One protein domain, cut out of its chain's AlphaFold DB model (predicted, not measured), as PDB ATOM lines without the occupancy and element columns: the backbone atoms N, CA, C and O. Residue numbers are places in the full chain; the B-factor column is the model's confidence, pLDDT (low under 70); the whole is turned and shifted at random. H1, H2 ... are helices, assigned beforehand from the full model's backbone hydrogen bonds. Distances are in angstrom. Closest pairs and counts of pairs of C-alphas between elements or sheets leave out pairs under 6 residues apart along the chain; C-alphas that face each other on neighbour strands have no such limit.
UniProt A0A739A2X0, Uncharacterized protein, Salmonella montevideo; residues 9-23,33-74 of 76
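This is residues 9 to 23 and 33 to 74 of the 76 residues of an uncharacterized protein of Salmonella montevideo (UniProt A0A739A2X0). The long helix H2 is the spine, and the shorter H1 crosses its middle part as an X, packing there by its own middle. After H2, residues 56 to 74, with no named element, fold back as a loop on the side of H2 away from H1. The printed part has 57 residues with two named helices, H1 then H2, and no named strand: all helix. It is only just compact, close to loose, with a radius of gyration of the C-alphas of 11.8 A, and spans 32 by 26 by 17 A.

H2, residues 33 to 55, is 32.2 A long, ending at C-alpha 55 (-58.984, 19.849, 20.571). H1, residues 9 to 23, is 21.5 A long, beginning at C-alpha 9 (-53.355, 30.422, 37.771).

H2 touches H1 with residues 39 to 46 alone; the closest C-alphas, of Cys 43 and Trp 15, are 5.5 A apart. They run opposite ways at a steep tilt of 63 degrees. In both, every O i to N i+4 pair is within hydrogen-bond range. Residues 60 to 61 pair antiparallel with 72 to 73.

The C-alphas of Trp 33 and Glu 56 are farthest apart, 32.9 A. Residues 24 to 32 are not printed; C-alphas 23 and 33 are 17.0 A apart across the cut. Residues 21 to 23 and 73 to 74 have pLDDT under 70.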
ATOM      1  N   GLU A   9     -52.317  29.417  37.490       87.44
ATOM      2  CA  GLU A   9     -53.355  30.422  37.771       87.44
ATOM      3  C   GLU A   9     -52.928  31.850  37.388       87.44
ATOM      4  O   GLU A   9     -53.753  32.674  36.976       87.44
ATOM      5  N   GLU A  10     -51.624  32.124  37.424       86.44
ATOM      6  CA  GLU A  10     -51.038  33.386  36.975       86.44
ATOM      7  C   GLU A  10     -51.334  33.680  35.500       86.44
ATOM      8  O   GLU A  10     -51.585  34.835  35.149       86.44
ATOM      9  N   LEU A  11     -51.387  32.658  34.638       85.38
ATOM     10  CA  LEU A  11     -51.710  32.836  33.221       85.38
ATOM     11  C   LEU A  11     -53.168  33.276  33.035       85.38
ATOM     12  O   LEU A  11     -53.431  34.217  32.285       85.38
ATOM     13  N   ALA A  12     -54.113  32.668  33.764       85.81
ATOM     14  CA  ALA A  12     -55.516  33.099  33.741       85.81
ATOM     15  C   ALA A  12     -55.698  34.507  34.313       85.81
ATOM     16  O   ALA A  12     -56.430  35.318  33.744       85.81
ATOM     17  N   THR A  13     -55.003  34.820  35.405       87.06
ATOM     18  CA  THR A  13     -55.027  36.158  36.006       87.06
ATOM     19  C   THR A  13     -54.472  37.207  35.040       87.06
ATOM     20  O   THR A  13     -55.036  38.294  34.907       87.06
ATOM     21  N   THR A  14     -53.392  36.874  34.330       85.62
ATOM     22  CA  THR A  14     -52.767  37.750  33.330       85.62
ATOM     23  C   THR A  14     -53.697  37.978  32.147       85.62
ATOM     24  O   THR A  14     -53.904  39.123  31.753       85.62
ATOM     25  N   TRP A  15     -54.345  36.925  31.645       84.81
ATOM     26  CA  TRP A  15     -55.344  37.038  30.585       84.81
ATOM     27  C   TRP A  15     -56.536  37.908  30.996       84.81
ATOM     28  O   TRP A  15     -56.935  38.803  30.252       84.81
ATOM     29  N   TYR A  16     -57.067  37.714  32.207       82.94
ATOM     30  CA  TYR A  16     -58.179  38.517  32.721       82.94
ATOM     31  C   TYR A  16     -57.811  40.005  32.816       82.94
ATOM     32  O   TYR A  16     -58.565  40.874  32.372       82.94
ATOM     33  N   LYS A  17     -56.613  40.305  33.333       81.94
ATOM     34  CA  LYS A  17     -56.073  41.671  33.396       81.94
ATOM     35  C   LYS A  17     -55.865  42.265  32.003       81.94
ATOM     36  O   LYS A  17     -56.244  43.413  31.784       81.94
ATOM     37  N   ALA A  18     -55.299  41.501  31.068       77.06
ATOM     38  CA  ALA A  18     -55.065  41.941  29.696       77.06
ATOM     39  C   ALA A  18     -56.381  42.246  28.966       77.06
ATOM     40  O   ALA A  18     -56.496  43.307  28.357       77.06
ATOM     41  N   ARG A  19     -57.400  41.385  29.107       75.00
ATOM     42  CA  ARG A  19     -58.743  41.592  28.541       75.00
ATOM     43  C   ARG A  19     -59.406  42.861  29.071       75.00
ATOM     44  O   ARG A  19     -60.011  43.612  28.313       75.00
ATOM     45  N   ASN A  20     -59.292  43.115  30.372       72.94
ATOM     46  CA  ASN A  20     -59.862  44.320  30.969       72.94
ATOM     47  C   ASN A  20     -59.079  45.581  30.561       72.94
ATOM     48  O   ASN A  20     -59.684  46.614  30.297       72.94
ATOM     49  N   ARG A  21     -57.745  45.510  30.451       69.69
ATOM     50  CA  ARG A  21     -56.915  46.632  29.973       69.69
ATOM     51  C   ARG A  21     -57.164  46.954  28.497       69.69
ATOM     52  O   ARG A  21     -57.240  48.132  28.161       69.69
ATOM     53  N   SER A  22     -57.329  45.952  27.629       65.38
ATOM     54  CA  SER A  22     -57.638  46.175  26.208       65.38
ATOM     55  C   SER A  22     -59.022  46.800  26.009       65.38
ATOM     56  O   SER A  22     -59.175  47.677  25.162       65.38
ATOM     57  N   ALA A  23     -60.004  46.442  26.845       63.00
ATOM     58  CA  ALA A  23     -61.312  47.099  26.874       63.00
ATOM     59  C   ALA A  23     -61.236  48.587  27.287       63.00
ATOM     60  O   ALA A  23     -62.100  49.381  26.920       63.00
ATOM     61  N   TRP A  33     -44.530  49.047  26.758       72.00
ATOM     62  CA  TRP A  33     -44.354  48.035  25.712       72.00
ATOM     63  C   TRP A  33     -43.790  46.703  26.240       72.00
ATOM     64  O   TRP A  33     -44.327  45.655  25.886       72.00
ATOM     65  N   GLN A  34     -42.787  46.719  27.134       77.44
ATOM     66  CA  GLN A  34     -42.226  45.490  27.716       77.44
ATOM     67  C   GLN A  34     -43.273  44.716  28.526       77.44
ATOM     68  O   GLN A  34     -43.380  43.494  28.417       77.44
ATOM     69  N   GLU A  35     -44.064  45.428  29.330       75.56
ATOM     70  CA  GLU A  35     -45.121  44.832  30.146       75.56
ATOM     71  C   GLU A  35     -46.223  44.243  29.254       75.56
ATOM     72  O   GLU A  35     -46.723  43.147  29.510       75.56
ATOM     73  N   ASN A  36     -46.548  44.923  28.153       76.44
ATOM     74  CA  ASN A  36     -47.513  44.439  27.172       76.44
ATOM     75  C   ASN A  36     -47.012  43.188  26.451       76.44
ATOM     76  O   ASN A  36     -47.761  42.219  26.362       76.44
ATOM     77  N   VAL A  37     -45.753  43.158  26.005       79.31
ATOM     78  CA  VAL A  37     -45.150  41.969  25.380       79.31
ATOM     79  C   VAL A  37     -45.192  40.777  26.333       79.31
ATOM     80  O   VAL A  37     -45.621  39.694  25.937       79.31
ATOM     81  N   LYS A  38     -44.844  40.975  27.610       81.19
ATOM     82  CA  LYS A  38     -44.943  39.918  28.625       81.19
ATOM     83  C   LYS A  38     -46.383  39.413  28.782       81.19
ATOM     84  O   LYS A  38     -46.610  38.205  28.773       81.19
ATOM     85  N   ASN A  39     -47.360  40.316  28.861       80.31
ATOM     86  CA  ASN A  39     -48.774  39.949  28.973       80.31
ATOM     87  C   ASN A  39     -49.278  39.182  27.738       80.31
ATOM     88  O   ASN A  39     -49.974  38.177  27.891       80.31
ATOM     89  N   TYR A  40     -48.905  39.611  26.526       81.19
ATOM     90  CA  TYR A  40     -49.242  38.909  25.283       81.19
ATOM     91  C   TYR A  40     -48.637  37.505  25.241       81.19
ATOM     92  O   TYR A  40     -49.342  36.546  24.929       81.19
ATOM     93  N   ASN A  41     -47.373  37.360  25.637       84.25
ATOM     94  CA  ASN A  41     -46.690  36.071  25.719       84.25
ATOM     95  C   ASN A  41     -47.380  35.100  26.693       84.25
ATOM     96  O   ASN A  41     -47.582  33.921  26.382       84.25
ATOM     97  N   SER A  42     -47.800  35.590  27.860       84.31
ATOM     98  CA  SER A  42     -48.586  34.803  28.816       84.31
ATOM     99  C   SER A  42     -49.951  34.397  28.248       84.31
ATOM    100  O   SER A  42     -50.365  33.250  28.419       84.31
ATOM    101  N   CYS A  43     -50.631  35.291  27.523       85.81
ATOM    102  CA  CYS A  43     -51.909  34.982  26.873       85.81
ATOM    103  C   CYS A  43     -51.761  33.930  25.765       85.81
ATOM    104  O   CYS A  43     -52.569  33.005  25.698       85.81
ATOM    105  N   LEU A  44     -50.720  34.034  24.933       84.44
ATOM    106  CA  LEU A  44     -50.403  33.045  23.900       84.44
ATOM    107  C   LEU A  44     -50.132  31.669  24.511       84.44
ATOM    108  O   LEU A  44     -50.674  30.673  24.042       84.44
ATOM    109  N   THR A  45     -49.357  31.614  25.597       85.56
ATOM    110  CA  THR A  45     -49.108  30.353  26.315       85.56
ATOM    111  C   THR A  45     -50.426  29.728  26.785       85.56
ATOM    112  O   THR A  45     -50.672  28.548  26.536       85.56
ATOM    113  N   LEU A  46     -51.292  30.513  27.437       86.06
ATOM    114  CA  LEU A  46     -52.582  30.024  27.926       86.06
ATOM    115  C   LEU A  46     -53.470  29.509  26.787       86.06
ATOM    116  O   LEU A  46     -54.115  28.474  26.933       86.06
ATOM    117  N   PHE A  47     -53.494  30.219  25.658       86.69
ATOM    118  CA  PHE A  47     -54.251  29.823  24.476       86.69
ATOM    119  C   PHE A  47     -53.824  28.446  23.967       86.69
ATOM    120  O   PHE A  47     -54.679  27.582  23.805       86.69
ATOM    121  N   TYR A  48     -52.521  28.206  23.792       84.06
ATOM    122  CA  TYR A  48     -52.027  26.904  23.339       84.06
ATOM    123  C   TYR A  48     -52.327  25.779  24.336       84.06
ATOM    124  O   TYR A  48     -52.755  24.706  23.918       84.06
ATOM    125  N   MET A  49     -52.197  26.032  25.644       83.00
ATOM    126  CA  MET A  49     -52.582  25.055  26.672       83.00
ATOM    127  C   MET A  49     -54.069  24.677  26.562       83.00
ATOM    128  O   MET A  49     -54.417  23.498  26.585       83.00
ATOM    129  N   LEU A  50     -54.957  25.663  26.395       85.31
ATOM    130  CA  LEU A  50     -56.394  25.427  26.214       85.31
ATOM    131  C   LEU A  50     -56.713  24.712  24.895       85.31
ATOM    132  O   LEU A  50     -57.588  23.851  24.872       85.31
ATOM    133  N   LEU A  51     -56.006  25.045  23.812       84.25
ATOM    134  CA  LEU A  51     -56.158  24.388  22.514       84.25
ATOM    135  C   LEU A  51     -55.844  22.889  22.634       84.25
ATOM    136  O   LEU A  51     -56.610  22.050  22.171       84.25
ATOM    137  N   CYS A  52     -54.772  22.538  23.339       77.94
ATOM    138  CA  CYS A  52     -54.434  21.141  23.602       77.94
ATOM    139  C   CYS A  52     -55.468  20.427  24.455       77.94
ATOM    140  O   CYS A  52     -55.792  19.281  24.170       77.94
ATOM    141  N   TYR A  53     -56.024  21.105  25.456       79.44
ATOM    142  CA  TYR A  53     -57.085  20.521  26.269       79.44
ATOM    143  C   TYR A  53     -58.352  20.221  25.469       79.44
ATOM    144  O   TYR A  53     -58.965  19.175  25.643       79.44
ATOM    145  N   HIS A  54     -58.779  21.173  24.639       82.25
ATOM    146  CA  HIS A  54     -60.101  21.132  24.025       82.25
ATOM    147  C   HIS A  54     -60.136  20.412  22.679       82.25
ATOM    148  O   HIS A  54     -61.179  19.866  22.334       82.25
ATOM    149  N   ILE A  55     -59.039  20.434  21.918       83.06
ATOM    150  CA  ILE A  55     -58.984  19.849  20.571       83.06
ATOM    151  C   ILE A  55     -57.779  18.921  20.361       83.06
ATOM    152  O   ILE A  55     -57.430  18.630  19.222       83.06
ATOM    153  N   GLU A  56     -57.125  18.487  21.446       77.12
ATOM    154  CA  GLU A  56     -55.983  17.555  21.426       77.12
ATOM    155  C   GLU A  56     -54.852  17.968  20.473       77.12
ATOM    156  O   GLU A  56     -54.215  17.142  19.820       77.12
ATOM    157  N   TYR A  57     -54.599  19.270  20.363       77.69
ATOM    158  CA  TYR A  57     -53.575  19.786  19.463       77.69
ATOM    159  C   TYR A  57     -52.183  19.209  19.767       77.69
ATOM    160  O   TYR A  57     -51.726  19.232  20.907       77.69
ATOM    161  N   LYS A  58     -51.494  18.722  18.723       74.50
ATOM    162  CA  LYS A  58     -50.178  18.048  18.811       74.50
ATOM    163  C   LYS A  58     -49.049  18.789  18.092       74.50
ATOM    164  O   LYS A  58     -48.056  18.190  17.693       74.50
ATOM    165  N   GLY A  59     -49.224  20.083  17.842       78.50
ATOM    166  CA  GLY A  59     -48.225  20.879  17.137       78.50
ATOM    167  C   GLY A  59     -47.132  21.441  18.046       78.50
ATOM    168  O   GLY A  59     -47.128  21.278  19.269       78.50
ATOM    169  N   LYS A  60     -46.201  22.153  17.410       79.81
ATOM    170  CA  LYS A  60     -45.109  22.862  18.080       79.81
ATOM    171  C   LYS A  60     -45.617  24.136  18.756       79.81
ATOM    172  O   LYS A  60     -46.469  24.830  18.203       79.81
ATOM    173  N   PHE A  61     -45.051  24.466  19.911       79.94
ATOM    174  CA  PHE A  61     -45.262  25.729  20.615       79.94
ATOM    175  C   PHE A  61     -44.032  26.136  21.430       79.94
ATOM    176  O   PHE A  61     -43.116  25.349  21.649       79.94
ATOM    177  N   VAL A  62     -44.026  27.376  21.907       74.62
ATOM    178  CA  VAL A  62     -43.019  27.888  22.842       74.62
ATOM    179  C   VAL A  62     -43.730  28.329  24.111       74.62
ATOM    180  O   VAL A  62     -44.783  28.969  24.061       74.62
ATOM    181  N   HIS A  63     -43.128  28.048  25.263       73.69
ATOM    182  CA  HIS A  63     -43.535  28.662  26.521       73.69
ATOM    183  C   HIS A  63     -43.099  30.129  26.543       73.69
ATOM    184  O   HIS A  63     -42.119  30.491  27.177       73.69
ATOM    185  N   HIS A  64     -43.842  31.000  25.865       71.81
ATOM    186  CA  HIS A  64     -43.472  32.411  25.711       71.81
ATOM    187  C   HIS A  64     -43.342  33.179  27.042       71.81
ATOM    188  O   HIS A  64     -42.728  34.244  27.089       71.81
ATOM    189  N   HIS A  65     -43.932  32.663  28.123       71.38
ATOM    190  CA  HIS A  65     -43.802  33.214  29.474       71.38
ATOM    191  C   HIS A  65     -42.464  32.878  30.160       71.38
ATOM    192  O   HIS A  65     -42.140  33.500  31.170       71.38
ATOM    193  N   LEU A  66     -41.694  31.931  29.619       76.19
ATOM    194  CA  LEU A  66     -40.376  31.524  30.094       76.19
ATOM    195  C   LEU A  66     -39.311  32.028  29.097       76.19
ATOM    196  O   LEU A  66     -39.250  31.553  27.959       76.19
ATOM    197  N   PRO A  67     -38.490  33.025  29.470       74.31
ATOM    198  CA  PRO A  67     -37.473  33.573  28.578       74.31
ATOM    199  C   PRO A  67     -36.449  32.509  28.163       74.31
ATOM    200  O   PRO A  67     -35.882  31.835  29.016       74.31
ATOM    201  N   GLY A  68     -36.177  32.397  26.860       74.31
ATOM    202  CA  GLY A  68     -35.149  31.492  26.329       74.31
ATOM    203  C   GLY A  68     -35.577  30.030  26.164       74.31
ATOM    204  O   GLY A  68     -34.756  29.216  25.752       74.31
ATOM    205  N   GLU A  69     -36.838  29.685  26.437       76.00
ATOM    206  CA  GLU A  69     -37.321  28.321  26.213       76.00
ATOM    207  C   GLU A  69     -37.325  27.952  24.720       76.00
ATOM    208  O   GLU A  69     -37.824  28.727  23.893       76.00
ATOM    209  N   PRO A  70     -36.809  26.765  24.350       79.31
ATOM    210  CA  PRO A  70     -36.839  26.306  22.971       79.31
ATOM    211  C   PRO A  70     -38.272  26.000  22.516       79.31
ATOM    212  O   PRO A  70     -39.180  25.761  23.316       79.31
ATOM    213  N   LEU A  71     -38.467  25.975  21.196       79.38
ATOM    214  CA  LEU A  71     -39.695  25.478  20.577       79.38
ATOM    215  C   LEU A  71     -39.836  23.982  20.894       79.38
ATOM    216  O   LEU A  71     -38.971  23.185  20.530       79.38
ATOM    217  N   LYS A  72     -40.917  23.610  21.574       72.56
ATOM    218  CA  LYS A  72     -41.216  22.249  22.031       72.56
ATOM    219  C   LYS A  72     -42.466  21.724  21.329       72.56
ATOM    220  O   LYS A  72     -43.295  22.502  20.858       72.56
ATOM    221  N   ASN A  73     -42.623  20.409  21.238       69.06
ATOM    222  CA  ASN A  73     -43.939  19.842  20.942       69.06
ATOM    223  C   ASN A  73     -44.785  19.944  22.220       69.06
ATOM    224  O   ASN A  73     -44.266  19.703  23.304       69.06
ATOM    225  N   LEU A  74     -46.070  20.306  22.114       65.00
ATOM    226  CA  LEU A  74     -46.980  20.253  23.279       65.00
ATOM    227  C   LEU A  74     -47.220  18.820  23.773       65.00
ATOM    228  O   LEU A  74     -47.797  18.626  24.837       65.00
TER     229      LEU A  74